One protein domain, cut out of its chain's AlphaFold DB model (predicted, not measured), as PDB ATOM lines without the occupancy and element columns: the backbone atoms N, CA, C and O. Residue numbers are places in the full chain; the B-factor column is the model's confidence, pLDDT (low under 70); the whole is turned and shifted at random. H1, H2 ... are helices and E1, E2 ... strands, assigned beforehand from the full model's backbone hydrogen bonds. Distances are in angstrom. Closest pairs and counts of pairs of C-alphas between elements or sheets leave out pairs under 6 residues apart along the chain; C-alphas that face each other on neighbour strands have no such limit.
ATOM      1  N   ALA A   7       4.849 -10.000   9.494       94.62
ATOM      2  CA  ALA A   7       3.805  -9.831   8.483       94.62
ATOM      3  C   ALA A   7       3.959  -8.515   7.707       94.62
ATOM      4  O   ALA A   7       3.965  -8.525   6.484       94.62
ATOM      5  N   THR A   8       4.207  -7.404   8.405       95.31
ATOM      6  CA  THR A   8       4.419  -6.096   7.772       95.31
ATOM      7  C   THR A   8       5.668  -6.086   6.891       95.31
ATOM      8  O   THR A   8       5.647  -5.509   5.809       95.31
ATOM      9  N   ILE A   9       6.761  -6.732   7.314       95.75
ATOM     10  CA  ILE A   9       7.972  -6.835   6.483       95.75
ATOM     11  C   ILE A   9       7.663  -7.616   5.203       95.75
ATOM     12  O   ILE A   9       8.005  -7.157   4.116       95.75
ATOM     13  N   LYS A  10       6.979  -8.760   5.319       97.12
ATOM     14  CA  LYS A  10       6.581  -9.576   4.166       97.12
ATOM     15  C   LYS A  10       5.644  -8.821   3.222       97.12
ATOM     16  O   LYS A  10       5.899  -8.791   2.027       97.12
ATOM     17  N   GLU A  11       4.619  -8.156   3.745       96.69
ATOM     18  CA  GLU A  11       3.699  -7.337   2.943       96.69
ATOM     19  C   GLU A  11       4.455  -6.307   2.096       96.69
ATOM     20  O   GLU A  11       4.158  -6.151   0.919       96.69
ATOM     21  N   ASN A  12       5.477  -5.655   2.659       96.38
ATOM     22  CA  ASN A  12       6.286  -4.685   1.919       96.38
ATOM     23  C   ASN A  12       7.238  -5.352   0.914       96.38
ATOM     24  O   ASN A  12       7.349  -4.896  -0.222       96.38
ATOM     25  N   LEU A  13       7.921  -6.433   1.308       97.06
ATOM     26  CA  LEU A  13       8.864  -7.137   0.435       97.06
ATOM     27  C   LEU A  13       8.182  -7.779  -0.776       97.06
ATOM     28  O   LEU A  13       8.787  -7.822  -1.843       97.06
ATOM     29  N   TRP A  14       6.938  -8.238  -0.638       98.06
ATOM     30  CA  TRP A  14       6.161  -8.858  -1.717       98.06
ATOM     31  C   TRP A  14       5.110  -7.930  -2.341       98.06
ATOM     32  O   TRP A  14       4.362  -8.375  -3.201       98.06
ATOM     33  N   TYR A  15       5.072  -6.643  -1.978       97.00
ATOM     34  CA  TYR A  15       4.019  -5.716  -2.423       97.00
ATOM     35  C   TYR A  15       3.841  -5.646  -3.953       97.00
ATOM     36  O   TYR A  15       2.716  -5.575  -4.434       97.00
ATOM     37  N   ASN A  16       4.946  -5.691  -4.707       95.31
ATOM     38  CA  ASN A  16       4.950  -5.679  -6.177       95.31
ATOM     39  C   ASN A  16       5.392  -7.027  -6.769       95.31
ATOM     40  O   ASN A  16       5.791  -7.070  -7.927       95.31
ATOM     41  N   ALA A  17       5.439  -8.092  -5.965       96.62
ATOM     42  CA  ALA A  17       5.914  -9.384  -6.437       96.62
ATOM     43  C   ALA A  17       4.821 -10.100  -7.236       96.62
ATOM     44  O   ALA A  17       3.665 -10.162  -6.814       96.62
ATOM     45  N   ASP A  18       5.208 -10.672  -8.366       96.06
ATOM     46  CA  ASP A  18       4.335 -11.430  -9.256       96.06
ATOM     47  C   ASP A  18       5.146 -12.493 -10.022       96.06
ATOM     48  O   ASP A  18       6.194 -12.947  -9.555       96.06
ATOM     49  N   SER A  19       4.648 -12.946 -11.176       93.75
ATOM     50  CA  SER A  19       5.346 -13.924 -12.014       93.75
ATOM     51  C   SER A  19       6.639 -13.396 -12.650       93.75
ATOM     52  O   SER A  19       7.516 -14.202 -12.953       93.75
ATOM     53  N   ASP A  20       6.762 -12.085 -12.870       96.38
ATOM     54  CA  ASP A  20       7.975 -11.437 -13.383       96.38
ATOM     55  C   ASP A  20       8.871 -10.927 -12.245       96.38
ATOM     56  O   ASP A  20      10.096 -11.049 -12.304       96.38
ATOM     57  N   VAL A  21       8.279 -10.357 -11.194       97.69
ATOM     58  CA  VAL A  21       9.009  -9.714 -10.100       97.69
ATOM     59  C   VAL A  21       9.214 -10.677  -8.931       97.69
ATOM     60  O   VAL A  21       8.325 -10.902  -8.112       97.69
ATOM     61  N   GLY A  22      10.435 -11.197  -8.803       97.69
ATOM     62  CA  GLY A  22      10.859 -12.033  -7.678       97.69
ATOM     63  C   GLY A  22      11.438 -11.231  -6.508       97.69
ATOM     64  O   GLY A  22      12.011 -10.157  -6.695       97.69
ATOM     65  N   VAL A  23      11.352 -11.789  -5.296       98.50
ATOM     66  CA  VAL A  23      11.985 -11.243  -4.084       98.50
ATOM     67  C   VAL A  23      13.274 -12.002  -3.798       98.50
ATOM     68  O   VAL A  23      13.292 -13.231  -3.762       98.50
ATOM     69  N   TRP A  24      14.357 -11.267  -3.582       98.44
ATOM     70  CA  TRP A  24      15.704 -11.804  -3.437       98.44
ATOM     71  C   TRP A  24      16.391 -11.231  -2.204       98.44
ATOM     72  O   TRP A  24      16.072 -10.136  -1.732       98.44
ATOM     73  N   ALA A  25      17.381 -11.965  -1.711       97.94
ATOM     74  CA  ALA A  25      18.315 -11.481  -0.715       97.94
ATOM     75  C   ALA A  25      19.758 -11.747  -1.143       97.94
ATOM     76  O   ALA A  25      20.084 -12.821  -1.650       97.94
ATOM     77  N   LEU A  26      20.624 -10.767  -0.893       96.44
ATOM     78  CA  LEU A  26      22.068 -10.947  -0.874       96.44
ATOM     79  C   LEU A  26      22.493 -10.972   0.592       96.44
ATOM     80  O   LEU A  26      22.470  -9.943   1.267       96.44
ATOM     81  N   LEU A  27      22.828 -12.162   1.074       95.81
ATOM     82  CA  LEU A  27      23.129 -12.457   2.468       95.81
ATOM     83  C   LEU A  27      24.630 -12.613   2.671       95.81
ATOM     84  O   LEU A  27      25.317 -13.165   1.817       95.81
ATOM     85  N   ASP A  28      25.130 -12.161   3.810       91.69
ATOM     86  CA  ASP A  28      26.532 -12.266   4.189       91.69
ATOM     87  C   ASP A  28      26.732 -13.454   5.141       91.69
ATOM     88  O   ASP A  28      26.295 -13.419   6.295       91.69
ATOM     89  N   GLY A  29      27.395 -14.513   4.661       90.62
ATOM     90  CA  GLY A  29      27.685 -15.711   5.452       90.62
ATOM     91  C   GLY A  29      28.613 -15.472   6.643       90.62
ATOM     92  O   GLY A  29      28.642 -16.299   7.550       90.62
ATOM     93  N   GLN A  30      29.341 -14.350   6.690       87.94
ATOM     94  CA  GLN A  30      30.135 -13.977   7.860       87.94
ATOM     95  C   GLN A  30      29.253 -13.499   9.025       87.94
ATOM     96  O   GLN A  30      29.585 -13.736  10.187       87.94
ATOM     97  N   TRP A  31      28.145 -12.814   8.729       91.12
ATOM     98  CA  TRP A  31      27.273 -12.209   9.744       91.12
ATOM     99  C   TRP A  31      26.027 -13.038  10.050       91.12
ATOM    100  O   TRP A  31      25.531 -12.992  11.178       91.12
ATOM    101  N   ALA A  32      25.520 -13.788   9.071       92.69
ATOM    102  CA  ALA A  32      24.378 -14.675   9.234       92.69
ATOM    103  C   ALA A  32      24.841 -16.049   9.766       92.69
ATOM    104  O   ALA A  32      25.463 -16.826   9.035       92.69
ATOM    105  N   PRO A  33      24.548 -16.389  11.033       90.75
ATOM    106  CA  PRO A  33      25.048 -17.608  11.654       90.75
ATOM    107  C   PRO A  33      24.453 -18.847  10.982       90.75
ATOM    108  O   PRO A  33      23.250 -18.908  10.737       90.75
ATOM    109  N   ASN A  34      25.291 -19.853  10.722       91.56
ATOM    110  CA  ASN A  34      24.904 -21.127  10.099       91.56
ATOM    111  C   ASN A  34      24.210 -20.990   8.728       91.56
ATOM    112  O   ASN A  34      23.552 -21.929   8.282       91.56
ATOM    113  N   LEU A  35      24.375 -19.860   8.029       94.38
ATOM    114  CA  LEU A  35      23.633 -19.562   6.803       94.38
ATOM    115  C   LEU A  35      23.756 -20.659   5.736       94.38
ATOM    116  O   LEU A  35      22.743 -21.100   5.204       94.38
ATOM    117  N   ALA A  36      24.972 -21.128   5.440       91.44
ATOM    118  CA  ALA A  36      25.190 -22.161   4.423       91.44
ATOM    119  C   ALA A  36      24.422 -23.460   4.735       91.44
ATOM    120  O   ALA A  36      23.828 -24.062   3.842       91.44
ATOM    121  N   HIS A  37      24.384 -23.859   6.010       92.31
ATOM    122  CA  HIS A  37      23.616 -25.019   6.461       92.31
ATOM    123  C   HIS A  37      22.107 -24.789   6.308       92.31
ATOM    124  O   HIS A  37      21.392 -25.657   5.808       92.31
ATOM    125  N   GLU A  38      21.605 -23.624   6.722       95.88
ATOM    126  CA  GLU A  38      20.182 -23.311   6.583       95.88
ATOM    127  C   GLU A  38      19.751 -23.261   5.109       95.88
ATOM    128  O   GLU A  38      18.669 -23.745   4.778       95.88
ATOM    129  N   LEU A  39      20.611 -22.761   4.215       96.50
ATOM    130  CA  LEU A  39      20.364 -22.719   2.771       96.50
ATOM    131  C   LEU A  39      20.225 -24.113   2.163       96.50
ATOM    132  O   LEU A  39      19.230 -24.365   1.483       96.50
ATOM    133  N   ILE A  40      21.150 -25.032   2.464       94.19
ATOM    134  CA  ILE A  40      21.085 -26.431   2.001       94.19
ATOM    135  C   ILE A  40      19.737 -27.071   2.370       94.19
ATOM    136  O   ILE A  40      19.147 -27.799   1.575       94.19
ATOM    137  N   ASN A  41      19.216 -26.762   3.558       95.56
ATOM    138  CA  ASN A  41      17.973 -27.338   4.068       95.56
ATOM    139  C   ASN A  41      16.708 -26.547   3.682       95.56
ATOM    140  O   ASN A  41      15.598 -26.971   4.009       95.56
ATOM    141  N   SER A  42      16.846 -25.395   3.018       96.88
ATOM    142  CA  SER A  42      15.731 -24.475   2.752       96.88
ATOM    143  C   SER A  42      14.871 -24.865   1.553       96.88
ATOM    144  O   SER A  42      13.720 -24.440   1.479       96.88
ATOM    145  N   LYS A  43      15.427 -25.652   0.619       96.50
ATOM    146  CA  LYS A  43      14.877 -25.905  -0.728       96.50
ATOM    147  C   LYS A  43      14.690 -24.647  -1.590       96.50
ATOM    148  O   LYS A  43      14.112 -24.752  -2.666       96.50
ATOM    149  N   LEU A  44      15.176 -23.489  -1.143       97.88
ATOM    150  CA  LEU A  44      15.159 -22.265  -1.935       97.88
ATOM    151  C   LEU A  44      16.205 -22.324  -3.049       97.88
ATOM    152  O   LEU A  44      17.202 -23.043  -2.965       97.88
ATOM    153  N   GLU A  45      15.991 -21.505  -4.069       97.69
ATOM    154  CA  GLU A  45      16.985 -21.224  -5.096       97.69
ATOM    155  C   GLU A  45      18.090 -20.340  -4.496       97.69
ATOM    156  O   GLU A  45      17.821 -19.234  -4.017       97.69
ATOM    157  N   PHE A  46      19.340 -20.809  -4.491       97.62
ATOM    158  CA  PHE A  46      20.459 -20.027  -3.961       97.62
ATOM    159  C   PHE A  46      21.792 -20.359  -4.626       97.62
ATOM    160  O   PHE A  46      22.011 -21.465  -5.112       97.62
ATOM    161  N   CYS A  47      22.740 -19.423  -4.586       95.38
ATOM    162  CA  CYS A  47      24.122 -19.673  -4.989       95.38
ATOM    163  C   CYS A  47      25.107 -18.755  -4.260       95.38
ATOM    164  O   CYS A  47      24.787 -17.608  -3.938       95.38
ATOM    165  N   SER A  48      26.330 -19.238  -4.049       93.94
ATOM    166  CA  SER A  48      27.432 -18.409  -3.564       93.94
ATOM    167  C   SER A  48      27.950 -17.468  -4.661       93.94
ATOM    168  O   SER A  48      28.046 -17.822  -5.846       93.94
ATOM    169  N   LEU A  49      28.340 -16.255  -4.265       91.69
ATOM    170  CA  LEU A  49      29.080 -15.335  -5.134       91.69
ATOM    171  C   LEU A  49      30.571 -15.697  -5.257       91.69
ATOM    172  O   LEU A  49      31.230 -15.246  -6.200       91.69
ATOM    173  N   PHE A  50      31.099 -16.506  -4.337       86.94
ATOM    174  CA  PHE A  50      32.461 -17.030  -4.391       86.94
ATOM    175  C   PHE A  50      32.536 -18.264  -5.309       86.94
ATOM    176  O   PHE A  50      31.550 -18.973  -5.508       86.94
ATOM    177  N   GLU A  51      33.703 -18.499  -5.910       82.88
ATOM    178  CA  GLU A  51      34.012 -19.730  -6.652       82.88
ATOM    179  C   GLU A  51      35.221 -20.381  -6.009       82.88
ATOM    180  O   GLU A  51      36.256 -19.734  -5.830       82.88
ATOM    181  N   GLY A  52      35.090 -21.657  -5.680       79.94
ATOM    182  CA  GLY A  52      36.156 -22.428  -5.074       79.94
ATOM    183  C   GLY A  52      35.634 -23.712  -4.442       79.94
ATOM    184  O   GLY A  52      34.417 -23.878  -4.341       79.94
ATOM    185  N   PRO A  53      36.552 -24.604  -4.035       78.38
ATOM    186  CA  PRO A  53      36.209 -25.900  -3.463       78.38
ATOM    187  C   PRO A  53      35.240 -25.763  -2.289       78.38
ATOM    188  O   PRO A  53      35.399 -24.855  -1.467       78.38
ATOM    189  N   ILE A  54      34.256 -26.658  -2.203       71.75
ATOM    190  CA  ILE A  54      33.256 -26.678  -1.121       71.75
ATOM    191  C   ILE A  54      33.925 -26.825   0.254       71.75
ATOM    192  O   ILE A  54      33.441 -26.266   1.236       71.75
ATOM    193  N   GLU A  55      35.071 -27.503   0.320       73.19
ATOM    194  CA  GLU A  55      35.878 -27.708   1.529       73.19
ATOM    195  C   GLU A  55      36.550 -26.425   2.037       73.19
ATOM    196  O   GLU A  55      37.187 -26.420   3.087       73.19
ATOM    197  N   ASN A  56      36.457 -25.325   1.292       76.06
ATOM    198  CA  ASN A  56      37.036 -24.059   1.692       76.06
ATOM    199  C   ASN A  56      36.158 -23.379   2.751       76.06
ATOM    200  O   ASN A  56      35.023 -23.004   2.460       76.06
ATOM    201  N   ASP A  57      36.719 -23.078   3.927       76.06
ATOM    202  CA  ASP A  57      36.063 -22.288   4.989       76.06
ATOM    203  C   ASP A  57      35.497 -20.940   4.493       76.06
ATOM    204  O   ASP A  57      34.610 -20.337   5.108       76.06
ATOM    205  N   ARG A  58      35.993 -20.439   3.353       77.62
ATOM    206  CA  ARG A  58      35.437 -19.260   2.680       77.62
ATOM    207  C   ARG A  58      34.010 -19.458   2.193       77.62
ATOM    208  O   ARG A  58      33.301 -18.467   2.132       77.62
ATOM    209  N   ILE A  59      33.579 -20.673   1.856       82.75
ATOM    210  CA  ILE A  59      32.199 -20.943   1.438       82.75
ATOM    211  C   ILE A  59      31.244 -20.631   2.589       82.75
ATOM    212  O   ILE A  59      30.276 -19.900   2.385       82.75
ATOM    213  N   ILE A  60      31.560 -21.065   3.812       82.00
ATOM    214  CA  ILE A  60      30.752 -20.779   5.010       82.00
ATOM    215  C   ILE A  60      30.560 -19.268   5.193       82.00
ATOM    216  O   ILE A  60      29.450 -18.815   5.451       82.00
ATOM    217  N   ASN A  61      31.623 -18.493   4.968       85.69
ATOM    218  CA  ASN A  61      31.629 -17.037   5.123       85.69
ATOM    219  C   ASN A  61      31.337 -16.273   3.819       85.69
ATOM    220  O   ASN A  61      31.537 -15.062   3.757       85.69
ATOM    221  N   SER A  62      30.941 -16.962   2.747       88.75
ATOM    222  CA  SER A  62      30.731 -16.315   1.452       88.75
ATOM    223  C   SER A  62      29.407 -15.554   1.430       88.75
ATOM    224  O   SER A  62      28.484 -15.900   2.170       88.75
ATOM    225  N   PRO A  63      29.263 -14.536   0.569       92.69
ATOM    226  CA  PRO A  63      27.952 -13.982   0.311       92.69
ATOM    227  C   PRO A  63      27.122 -14.915  -0.562       92.69
ATOM    228  O   PRO A  63      27.618 -15.495  -1.538       92.69
ATOM    229  N   TYR A  64      25.837 -14.973  -0.250       95.50
ATOM    230  CA  TYR A  64      24.848 -15.827  -0.879       95.50
ATOM    231  C   TYR A  64      23.748 -15.004  -1.512       95.50
ATOM    232  O   TYR A  64      23.131 -14.167  -0.859       95.50
ATOM    233  N   LEU A  65      23.476 -15.279  -2.780       97.50
ATOM    234  CA  LEU A  65      22.266 -14.821  -3.434       97.50
ATOM    235  C   LEU A  65      21.183 -15.883  -3.249       97.50
ATOM    236  O   LEU A  65      21.444 -17.058  -3.504       97.50
ATOM    237  N   VAL A  66      19.996 -15.466  -2.817       98.31
ATOM    238  CA  VAL A  66      18.881 -16.354  -2.473       98.31
ATOM    239  C   VAL A  66      17.587 -15.779  -3.029       98.31
ATOM    240  O   VAL A  66      17.304 -14.598  -2.813       98.31
ATOM    241  N   ARG A  67      16.787 -16.598  -3.710       98.25
ATOM    242  CA  ARG A  67      15.397 -16.273  -4.038       98.25
ATOM    243  C   ARG A  67      14.531 -16.602  -2.833       98.25
ATOM    244  O   ARG A  67      14.559 -17.727  -2.342       98.25
ATOM    245  N   LEU A  68      13.788 -15.624  -2.338       98.50
ATOM    246  CA  LEU A  68      12.936 -15.800  -1.171       98.50
ATOM    247  C   LEU A  68      11.526 -16.204  -1.587       98.50
ATOM    248  O   LEU A  68      10.938 -15.637  -2.506       98.50
ATOM    249  N   GLU A  69      10.953 -17.120  -0.818       98.12
ATOM    250  CA  GLU A  69       9.535 -17.464  -0.874       98.12
ATOM    251  C   GLU A  69       8.850 -17.005   0.419       98.12
ATOM    252  O   GLU A  69       9.442 -17.151   1.497       98.12
ATOM    253  N   PRO A  70       7.622 -16.461   0.352       97.12
ATOM    254  CA  PRO A  70       6.976 -15.830   1.500       97.12
ATOM    255  C   PRO A  70       6.681 -16.817   2.632       97.12
ATOM    256  O   PRO A  70       6.767 -16.423   3.790       97.12
ATOM    257  N   ASP A  71       6.404 -18.087   2.330       96.56
ATOM    258  CA  ASP A  71       6.027 -19.110   3.320       96.56
ATOM    259  C   ASP A  71       7.181 -20.055   3.701       96.56
ATOM    260  O   ASP A  71       6.984 -21.071   4.369       96.56
ATOM    261  N   ASN A  72       8.410 -19.740   3.286       98.31
ATOM    262  CA  ASN A  72       9.566 -20.578   3.576       98.31
ATOM    263  C   ASN A  72      10.129 -20.320   4.986       98.31
ATOM    264  O   ASN A  72      10.328 -19.176   5.401       98.31
ATOM    265  N   ARG A  73      10.476 -21.399   5.704       97.69
ATOM    266  CA  ARG A  73      11.064 -21.333   7.057       97.69
ATOM    267  C   ARG A  73      12.333 -20.478   7.108       97.69
ATOM    268  O   ARG A  73      12.534 -19.753   8.082       97.69
ATOM    269  N   LEU A  74      13.201 -20.568   6.094       97.62
ATOM    270  CA  LEU A  74      14.417 -19.756   6.047       97.62
ATOM    271  C   LEU A  74      14.066 -18.271   5.891       97.62
ATOM    272  O   LEU A  74      14.652 -17.445   6.587       97.62
ATOM    273  N   THR A  75      13.085 -17.929   5.052       98.19
ATOM    274  CA  THR A  75      12.584 -16.552   4.926       98.19
ATOM    275  C   THR A  75      12.105 -16.018   6.276       98.19
ATOM    276  O   THR A  75      12.512 -14.931   6.686       98.19
ATOM    277  N   ASP A  76      11.305 -16.792   7.012       97.56
ATOM    278  CA  ASP A  76      10.826 -16.401   8.343       97.56
ATOM    279  C   ASP A  76      11.962 -16.147   9.320       97.56
ATOM    280  O   ASP A  76      11.970 -15.128  10.013       97.56
ATOM    281  N   TRP A  77      12.943 -17.043   9.364       96.75
ATOM    282  CA  TRP A  77      14.115 -16.890  10.216       96.75
ATOM    283  C   TRP A  77      14.928 -15.643   9.844       96.75
ATOM    284  O   TRP A  77      15.242 -14.829  10.713       96.75
ATOM    285  N   LEU A  78      15.190 -15.425   8.552       96.88
ATOM    286  CA  LEU A  78      15.921 -14.253   8.069       96.88
ATOM    287  C   LEU A  78      15.231 -12.943   8.469       96.88
ATOM    288  O   LEU A  78      15.895 -12.003   8.897       96.88
ATOM    289  N   LEU A  79      13.906 -12.871   8.355       96.31
ATOM    290  CA  LEU A  79      13.153 -11.646   8.626       96.31
ATOM    291  C   LEU A  79      12.813 -11.454  10.113       96.31
ATOM    292  O   LEU A  79      12.657 -10.321  10.564       96.31
ATOM    293  N   SER A  80      12.695 -12.526  10.896       94.56
ATOM    294  CA  SER A  80      12.414 -12.433  12.336       94.56
ATOM    295  C   SER A  80      13.671 -12.213  13.173       94.56
ATOM    296  O   SER A  80      13.623 -11.463  14.156       94.56
ATOM    297  N   GLU A  81      14.781 -12.837  12.768       94.00
ATOM    298  CA  GLU A  81      16.047 -12.814  13.491       94.00
ATOM    299  C   GLU A  81      17.118 -11.978  12.804       94.00
ATOM    300  O   GLU A  81      17.882 -11.324  13.505       94.00
ATOM    301  N   GLY A  82      17.196 -11.956  11.476       92.44
ATOM    302  CA  GLY A  82      18.237 -11.224  10.747       92.44
ATOM    303  C   GLY A  82      17.921  -9.759  10.460       92.44
ATOM    304  O   GLY A  82      18.830  -8.965  10.192       92.44
ATOM    305  N   TRP A  83      16.645  -9.369  10.527       93.44
ATOM    306  CA  TRP A  83      16.226  -8.018  10.169       93.44
ATOM    307  C   TRP A  83      16.897  -6.960  11.051       93.44
ATOM    308  O   TRP A  83      16.936  -7.069  12.276       93.44
ATOM    309  N   SER A  84      17.448  -5.929  10.407       88.50
ATOM    310  CA  SER A  84      18.241  -4.867  11.048       88.50
ATOM    311  C   SER A  84      19.527  -5.327  11.761       88.50
ATOM    312  O   SER A  84      20.157  -4.506  12.424       88.50
ATOM    313  N   LYS A  85      19.968  -6.586  11.603       91.31
ATOM    314  CA  LYS A  85      21.242  -7.098  12.154       91.31
ATOM    315  C   LYS A  85      22.405  -7.096  11.153       91.31
ATOM    316  O   LYS A  85      23.470  -7.621  11.455       91.31
ATOM    317  N   GLY A  86      22.211  -6.525   9.964       90.00
ATOM    318  CA  GLY A  86      23.258  -6.444   8.939       90.00
ATOM    319  C   GLY A  86      23.568  -7.771   8.240       90.00
ATOM    320  O   GLY A  86      24.619  -7.891   7.627       90.00
ATOM    321  N   TRP A  87      22.671  -8.761   8.307       94.50
ATOM    322  CA  TRP A  87      22.865 -10.068   7.659       94.50
ATOM    323  C   TRP A  87      22.810 -10.022   6.133       94.50
ATOM    324  O   TRP A  87      23.188 -10.990   5.482       94.50
ATOM    325  N   GLY A  88      22.324  -8.930   5.548       93.25
ATOM    326  CA  GLY A  88      22.236  -8.790   4.106       93.25
ATOM    327  C   GLY A  88      21.315  -7.665   3.667       93.25
ATOM    328  O   GLY A  88      20.861  -6.845   4.470       93.25
ATOM    329  N   VAL A  89      21.036  -7.656   2.369       94.38
ATOM    330  CA  VAL A  89      20.101  -6.738   1.715       94.38
ATOM    331  C   VAL A  89      19.002  -7.526   1.015       94.38
ATOM    332  O   VAL A  89      19.260  -8.582   0.440       94.38
ATOM    333  N   TYR A  90      17.785  -6.988   1.048       96.94
ATOM    334  CA  TYR A  90      16.591  -7.563   0.430       96.94
ATOM    335  C   TYR A  90      16.126  -6.649  -0.699       96.94
ATOM    336  O   TYR A  90      16.151  -5.426  -0.544       96.94
ATOM    337  N   PHE A  91      15.729  -7.218  -1.832       97.31
ATOM    338  CA  PHE A  91      15.373  -6.451  -3.023       97.31
ATOM    339  C   PHE A  91      14.429  -7.232  -3.942       97.31
ATOM    340  O   PHE A  91      14.346  -8.457  -3.881       97.31
ATOM    341  N   GLN A  92      13.712  -6.507  -4.796       97.69
ATOM    342  CA  GLN A  92      12.861  -7.062  -5.848       97.69
ATOM    343  C   GLN A  92      13.586  -7.004  -7.195       97.69
ATOM    344  O   GLN A  92      14.363  -6.081  -7.445       97.69
ATOM    345  N   VAL A  93      13.326  -7.978  -8.065       97.25
ATOM    346  CA  VAL A  93      13.930  -8.075  -9.400       97.25
ATOM    347  C   VAL A  93      12.884  -8.519 -10.408       97.25
ATOM    348  O   VAL A  93      12.322  -9.594 -10.247       97.25
ATOM    349  N   SER A  94      12.698  -7.727 -11.465       96.69
ATOM    350  CA  SER A  94      11.972  -8.128 -12.679       96.69
ATOM    351  C   SER A  94      12.867  -9.020 -13.543       96.69
ATOM    352  O   SER A  94      13.946  -8.589 -13.978       96.69
ATOM    353  N   CYS A  95      12.429 -10.252 -13.794       94.31
ATOM    354  CA  CYS A  95      13.101 -11.218 -14.659       94.31
ATOM    355  C   CYS A  95      13.234 -10.684 -16.093       94.31
ATOM    356  O   CYS A  95      14.309 -10.763 -16.694       94.31
ATOM    357  N   GLU A  96      12.188 -10.058 -16.632       94.88
ATOM    358  CA  GLU A  96      12.178  -9.418 -17.946       94.88
ATOM    359  C   GLU A  96      13.183  -8.268 -18.042       94.88
ATOM    360  O   GLU A  96      13.915  -8.133 -19.023       94.88
ATOM    361  N   THR A  97      13.256  -7.415 -17.021       95.38
ATOM    362  CA  THR A  97      14.202  -6.292 -17.016       95.38
ATOM    363  C   THR A  97      15.638  -6.787 -16.935       95.38
ATOM    364  O   THR A  97      16.494  -6.339 -17.701       95.38
ATOM    365  N   LEU A  98      15.892  -7.765 -16.068       94.50
ATOM    366  CA  LEU A  98      17.208  -8.365 -15.933       94.50
ATOM    367  C   LEU A  98      17.630  -9.107 -17.208       94.50
ATOM    368  O   LEU A  98      18.805  -9.069 -17.583       94.50
ATOM    369  N   SER A  99      16.694  -9.759 -17.902       93.12
ATOM    370  CA  SER A  99      16.995 -10.465 -19.146       93.12
ATOM    371  C   SER A  99      17.419  -9.508 -20.261       93.12
ATOM    372  O   SER A  99      18.386  -9.799 -20.968       93.12
ATOM    373  N   ARG A 100      16.787  -8.327 -20.346       94.12
ATOM    374  CA  ARG A 100      17.171  -7.238 -21.260       94.12
ATOM    375  C   ARG A 100      18.557  -6.668 -20.955       94.12
ATOM    376  O   ARG A 100      19.308  -6.390 -21.886       94.12
ATOM    377  N   GLU A 101      18.916  -6.504 -19.680       93.19
ATOM    378  CA  GLU A 101      20.224  -5.951 -19.291       93.19
ATOM    379  C   GLU A 101      21.370  -6.975 -19.430       93.19
ATOM    380  O   GLU A 101      22.503  -6.619 -19.768       93.19
ATOM    381  N   TYR A 102      21.084  -8.263 -19.215       91.12
ATOM    382  CA  TYR A 102      22.073  -9.348 -19.236       91.12
ATOM    383  C   TYR A 102      21.787 -10.399 -20.315       91.12
ATOM    384  O   TYR A 102      21.817 -11.577 -19.980       91.12
ATOM    385  N   PRO A 103      21.561 -10.051 -21.596       86.75
ATOM    386  CA  PRO A 103      20.948 -10.936 -22.597       86.75
ATOM    387  C   PRO A 103      21.662 -12.279 -22.763       86.75
ATOM    388  O   PRO A 103      21.009 -13.304 -22.946       86.75
ATOM    389  N   SER A 104      22.990 -12.296 -22.619       81.62
ATOM    390  CA  SER A 104      23.780 -13.523 -22.602       81.62
ATOM    391  C   SER A 104      23.837 -14.155 -21.212       81.62
ATOM    392  O   SER A 104      24.363 -13.575 -20.257       81.62
ATOM    393  N   THR A 105      23.372 -15.397 -21.122       77.06
ATOM    394  CA  THR A 105      23.662 -16.301 -20.008       77.06
ATOM    395  C   THR A 105      24.041 -17.663 -20.572       77.06
ATOM    396  O   THR A 105      23.362 -18.177 -21.452       77.06
ATOM    397  N   ASN A 106      25.160 -18.213 -20.099       77.62
ATOM    398  CA  ASN A 106      25.582 -19.583 -20.371       77.62
ATOM    399  C   ASN A 106      25.753 -20.288 -19.017       77.62
ATOM    400  O   ASN A 106      26.472 -19.785 -18.148       77.62
ATOM    401  N   SER A 107      25.086 -21.426 -18.841       84.25
ATOM    402  CA  SER A 107      25.153 -22.268 -17.647       84.25
ATOM    403  C   SER A 107      26.186 -23.400 -17.734       84.25
ATOM    404  O   SER A 107      26.513 -23.986 -16.704       84.25
ATOM    405  N   GLU A 108      26.796 -23.667 -18.893       85.94
ATOM    406  CA  GLU A 108      27.836 -24.698 -19.078       85.94
ATOM    407  C   GLU A 108      29.015 -24.498 -18.123       85.94
ATOM    408  O   GLU A 108      29.548 -25.450 -17.554       85.94
ATOM    409  N   HIS A 109      29.417 -23.241 -17.904       85.62
ATOM    410  CA  HIS A 109      30.468 -22.936 -16.937       85.62
ATOM    411  C   HIS A 109      30.066 -23.348 -15.517       85.62
ATOM    412  O   HIS A 109      30.914 -23.844 -14.779       85.62
ATOM    413  N   ILE A 110      28.796 -23.160 -15.143       89.75
ATOM    414  CA  ILE A 110      28.271 -23.542 -13.828       89.75
ATOM    415  C   ILE A 110      28.279 -25.062 -13.688       89.75
ATOM    416  O   ILE A 110      28.841 -25.562 -12.718       89.75
ATOM    417  N   ALA A 111      27.782 -25.790 -14.693       89.94
ATOM    418  CA  ALA A 111      27.824 -27.252 -14.715       89.94
ATOM    419  C   ALA A 111      29.262 -27.777 -14.556       89.94
ATOM    420  O   ALA A 111      29.532 -28.636 -13.716       89.94
ATOM    421  N   ARG A 112      30.218 -27.194 -15.294       91.00
ATOM    422  CA  ARG A 112      31.645 -27.530 -15.184       91.00
ATOM    423  C   ARG A 112      32.204 -27.242 -13.790       91.00
ATOM    424  O   ARG A 112      32.953 -28.056 -13.259       91.00
ATOM    425  N   LYS A 113      31.871 -26.091 -13.198       90.50
ATOM    426  CA  LYS A 113      32.332 -25.715 -11.854       90.50
ATOM    427  C   LYS A 113      31.735 -26.614 -10.778       90.50
ATOM    428  O   LYS A 113      32.471 -27.034  -9.894       90.50
ATOM    429  N   ARG A 114      30.454 -26.970 -10.877       90.88
ATOM    430  CA  ARG A 114      29.816 -27.929  -9.966       90.88
ATOM    431  C   ARG A 114      30.472 -29.303 -10.060       90.88
ATOM    432  O   ARG A 114      30.824 -29.863  -9.030       90.88
ATOM    433  N   ALA A 115      30.721 -29.802 -11.272       90.88
ATOM    434  CA  ALA A 115      31.418 -31.073 -11.483       90.88
ATOM    435  C   ALA A 115      32.847 -31.080 -10.905       90.88
ATOM    436  O   ALA A 115      33.328 -32.118 -10.467       90.88
ATOM    437  N   ALA A 116      33.511 -29.921 -10.873       90.44
ATOM    438  CA  ALA A 116      34.816 -29.743 -10.240       90.44
ATOM    439  C   ALA A 116      34.750 -29.529  -8.712       90.44
ATOM    440  O   ALA A 116      35.790 -29.332  -8.092       90.44
ATOM    441  N   GLY A 117      33.559 -29.522  -8.101       88.75
ATOM    442  CA  GLY A 117      33.380 -29.207  -6.678       88.75
ATOM    443  C   GLY A 117      33.608 -27.732  -6.331       88.75
ATOM    444  O   GLY A 117      33.795 -27.397  -5.169       88.75
ATOM    445  N   GLU A 118      33.600 -26.837  -7.323       89.62
ATOM    446  CA  GLU A 118      33.938 -25.413  -7.180       89.62
ATOM    447  C   GLU A 118      32.720 -24.472  -7.219       89.62
ATOM    448  O   GLU A 118      32.866 -23.244  -7.278       89.62
ATOM    449  N   PHE A 119      31.510 -25.036  -7.249       91.06
ATOM    450  CA  PHE A 119      30.258 -24.291  -7.234       91.06
ATOM    451  C   PHE A 119      29.376 -24.767  -6.089       91.06
ATOM    452  O   PHE A 119      29.067 -25.952  -5.986       91.06
ATOM    453  N   PHE A 120      28.929 -23.818  -5.274       92.38
ATOM    454  CA  PHE A 120      28.011 -24.075  -4.180       92.38
ATOM    455  C   PHE A 120      26.714 -23.286  -4.394       92.38
ATOM    456  O   PHE A 120      26.715 -22.052  -4.474       92.38
ATOM    457  N   GLY A 121      25.610 -24.014  -4.512       93.88
ATOM    458  CA  GLY A 121      24.276 -23.499  -4.781       93.88
ATOM    459  C   GLY A 121      23.269 -24.639  -4.888       93.88
ATOM    460  O   GLY A 121      23.670 -25.802  -4.995       93.88
ATOM    461  N   SER A 122      21.984 -24.303  -4.885       95.44
ATOM    462  CA  SER A 122      20.895 -25.262  -5.077       95.44
ATOM    463  C   SER A 122      21.050 -26.028  -6.395       95.44
ATOM    464  O   SER A 122      21.754 -25.591  -7.309       95.44
ATOM    465  N   ASP A 123      20.424 -27.193  -6.497       92.88
ATOM    466  CA  ASP A 123      20.461 -27.994  -7.721       92.88
ATOM    467  C   ASP A 123      19.567 -27.393  -8.817       92.88
ATOM    468  O   ASP A 123      18.626 -26.652  -8.537       92.88
ATOM    469  N   GLY A 124      19.871 -27.704 -10.080       91.56
ATOM    470  CA  GLY A 124      19.035 -27.340 -11.228       91.56
ATOM    471  C   GLY A 124      19.197 -25.907 -11.742       91.56
ATOM    472  O   GLY A 124      18.549 -25.546 -12.720       91.56
ATOM    473  N   LEU A 125      20.088 -25.097 -11.157       92.69
ATOM    474  CA  LEU A 125      20.330 -23.719 -11.614       92.69
ATOM    475  C   LEU A 125      20.800 -23.636 -13.070       92.69
ATOM    476  O   LEU A 125      20.657 -22.604 -13.720       92.69
ATOM    477  N   GLU A 126      21.395 -24.709 -13.576       89.12
ATOM    478  CA  GLU A 126      21.956 -24.792 -14.916       89.12
ATOM    479  C   GLU A 126      20.885 -24.946 -16.004       89.12
ATOM    480  O   GLU A 126      21.172 -24.695 -17.175       89.12
ATOM    481  N   VAL A 127      19.673 -25.347 -15.612       89.50
ATOM    482  CA  VAL A 127      18.545 -25.640 -16.509       89.50
ATOM    483  C   VAL A 127      17.336 -24.731 -16.268       89.50
ATOM    484  O   VAL A 127      16.292 -24.941 -16.877       89.50
ATOM    485  N   LEU A 128      17.458 -23.722 -15.396       87.62
ATOM    486  CA  LEU A 128      16.402 -22.729 -15.190       87.62
ATOM    487  C   LEU A 128      16.173 -21.918 -16.469       87.62
ATOM    488  O   LEU A 128      17.111 -21.330 -17.009       87.62
ATOM    489  N   GLU A 129      14.918 -21.854 -16.916       84.56
ATOM    490  CA  GLU A 129      14.536 -21.163 -18.154       84.56
ATOM    491  C   GLU A 129      14.839 -19.656 -18.108       84.56
ATOM    492  O   GLU A 129      15.369 -19.097 -19.068       84.56
ATOM    493  N   ASP A 130      14.548 -18.991 -16.984       86.75
ATOM    494  CA  ASP A 130      14.791 -17.550 -16.821       86.75
ATOM    495  C   ASP A 130      16.281 -17.215 -16.567       86.75
ATOM    496  O   ASP A 130      16.787 -16.142 -16.932       86.75
ATOM    497  N   ALA A 131      17.008 -18.175 -15.986       91.88
ATOM    498  CA  ALA A 131      18.359 -18.050 -15.462       91.88
ATOM    499  C   ALA A 131      18.575 -16.796 -14.585       91.88
ATOM    500  O   ALA A 131      19.671 -16.216 -14.564       91.88
ATOM    501  N   THR A 132      17.542 -16.355 -13.860       94.94
ATOM    502  CA  THR A 132      17.525 -15.078 -13.130       94.94
ATOM    503  C   THR A 132      18.631 -15.011 -12.085       94.94
ATOM    504  O   THR A 132      19.398 -14.043 -12.061       94.94
ATOM    505  N   ILE A 133      18.820 -16.066 -11.284       95.50
ATOM    506  CA  ILE A 133      19.911 -16.114 -10.304       95.50
ATOM    507  C   ILE A 133      21.292 -16.045 -10.948       95.50
ATOM    508  O   ILE A 133      22.185 -15.406 -10.397       95.50
ATOM    509  N   LEU A 134      21.494 -16.640 -12.126       93.62
ATOM    510  CA  LEU A 134      22.790 -16.606 -12.808       93.62
ATOM    511  C   LEU A 134      23.097 -15.200 -13.333       93.62
ATOM    512  O   LEU A 134      24.236 -14.729 -13.225       93.62
ATOM    513  N   ARG A 135      22.078 -14.497 -13.839       94.44
ATOM    514  CA  ARG A 135      22.175 -13.093 -14.265       94.44
ATOM    515  C   ARG A 135      22.452 -12.172 -13.075       94.44
ATOM    516  O   ARG A 135      23.374 -11.357 -13.142       94.44
ATOM    517  N   LEU A 136      21.744 -12.348 -11.959       94.25
ATOM    518  CA  LEU A 136      21.988 -11.607 -10.718       94.25
ATOM    519  C   LEU A 136      23.369 -11.908 -10.134       94.25
ATOM    520  O   LEU A 136      24.107 -10.993  -9.771       94.25
ATOM    521  N   ARG A 137      23.780 -13.175 -10.110       92.88
ATOM    522  CA  ARG A 137      25.124 -13.575  -9.690       92.88
ATOM    523  C   ARG A 137      26.183 -12.884 -10.543       92.88
ATOM    524  O   ARG A 137      27.160 -12.368 -10.006       92.88
ATOM    525  N   ARG A 138      25.995 -12.818 -11.866       90.19
ATOM    526  CA  ARG A 138      26.875 -12.057 -12.765       90.19
ATOM    527  C   ARG A 138      26.875 -10.565 -12.427       90.19
ATOM    528  O   ARG A 138      27.950  -9.971 -12.438       90.19
ATOM    529  N   HIS A 139      25.719  -9.973 -12.127       90.75
ATOM    530  CA  HIS A 139      25.602  -8.573 -11.710       90.75
ATOM    531  C   HIS A 139      26.416  -8.297 -10.435       90.75
ATOM    532  O   HIS A 139      27.326  -7.470 -10.463       90.75
ATOM    533  N   PHE A 140      26.180  -9.048  -9.356       89.56
ATOM    534  CA  PHE A 140      26.848  -8.843  -8.064       89.56
ATOM    535  C   PHE A 140      28.321  -9.265  -8.035       89.56
ATOM    536  O   PHE A 140      29.058  -8.882  -7.124       89.56
ATOM    537  N   ARG A 141      28.787 -10.030  -9.031       87.56
ATOM    538  CA  ARG A 141      30.212 -10.359  -9.177       87.56
ATOM    539  C   ARG A 141      31.026  -9.297  -9.921       87.56
ATOM    540  O   ARG A 141      32.258  -9.409  -9.962       87.56
ATOM    541  N   LYS A 142      30.378  -8.277 -10.494       81.62
ATOM    542  CA  LYS A 142      31.069  -7.116 -11.065       81.62
ATOM    543  C   LYS A 142      31.698  -6.272  -9.958       81.62
ATOM    544  O   LYS A 142      31.308  -6.306  -8.796       81.62
ATOM    545  N   PHE A 143      32.692  -5.495 -10.356       71.75
ATOM    546  CA  PHE A 143      33.264  -4.457  -9.521       71.75
ATOM    547  C   PHE A 143      32.261  -3.317  -9.325       71.75
ATOM    548  O   PHE A 143      31.835  -2.692 -10.299       71.75
TER     549      PHE A 143
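AT A GLANCE: This is residues 7 to 143 of the 168 residues of the protein "DUF4123 domain-containing protein" of Agrobacterium vitis (UniProt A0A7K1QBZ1). A twisted four-stranded sheet forms a slab, with H2 and H4 side by side over one face and H7 packed on the opposite face. H1 lies out at the E4 side and H6 out beyond E2, toward the two ends of the longest axis. The 137 printed residues have seven named helices and four named strands in the order H1 E1 H2 E2 H3 E3 H4 E4 H5 H6 H7; the class is mixed, helices and strands. The sheet runs E2 E3 E1 E4, antiparallel throughout. The whole is compact, with a radius of gyration of the C-alphas of 14.5 A and spans of 42 by 35 by 28 A.

IN THESE COORDINATES: H1, residues 7 to 13, begins at C-alpha 7 (3.805, -9.831, 8.483). E1, residues 21 to 28, is 22.8 A long and begins at C-alpha 21 (9.009, -9.714, -10.100). H2 holds residues 35 to 40, E2 residues 46 to 48, H3 residues 57 to 60 and E3, 13.5 A long, residues 63 to 67. H4, residues 73 to 82, is 12.9 A long, and E4, residues 88 to 94, is 19.7 A. H5 holds residues 95 to 101 and H6 residues 108 to 115. H7, residues 132 to 140, is 12.3 A long and ends at C-alpha 140 (26.848, -8.843, -8.064).

HOW THE PARTS SIT: The sheet is twisted, its C-alphas up to 4.1 A off the best plane. N 24 and O 91 of E1 and E4 are 2.8 A apart, N 27 and O 64 of E1 and E3 2.8 A, and N 47 and O 65 of E2 and E3 2.9 A, within hydrogen-bond range. E1, H2, E2 and E3, H4, E4 are split strand-helix-strand units, each with another strand between its two same-way strands, and both crossovers are right-handed. H2 is over E3 at a height over the sheet of 9.2 A. H2 and H4, on the same face, are close but not clearly touching, with the C-alphas of Glu 38 and Leu 74 closest at 6.8 A, at a shallow tilt of 7 degrees, opposite ways. H7 is on the opposite face; its closest C-alphas with E3 are those of Arg 137 and Leu 65, 7.0 A apart. H5 touches H7, closest at the C-alphas of Cys 95 and Thr 132, 6.1 A, at a steep tilt of 45 degrees, the same way. H2 and H3 only just touch, with 3 pairs of C-alphas within 8 A, closest at Ala 36 and Ile 60, 5.8 A. H1 only grazes the sheet, with Leu 13, and H6 is apart from every other named element. Every O i to N i+4 pair is within hydrogen-bond range in H1, H2, H4, H5, H6 and H7; H3 is too short for such a pair.

THE WHOLE: The two C-alphas farthest apart, those of Thr 8 and Ala 116, are 42.5 A apart. The printed part has no cut. The link from H6 to H7, residues 116 to 131, is long. The mean pLDDT of the printed part is 91.9, and no printed residue is under 70.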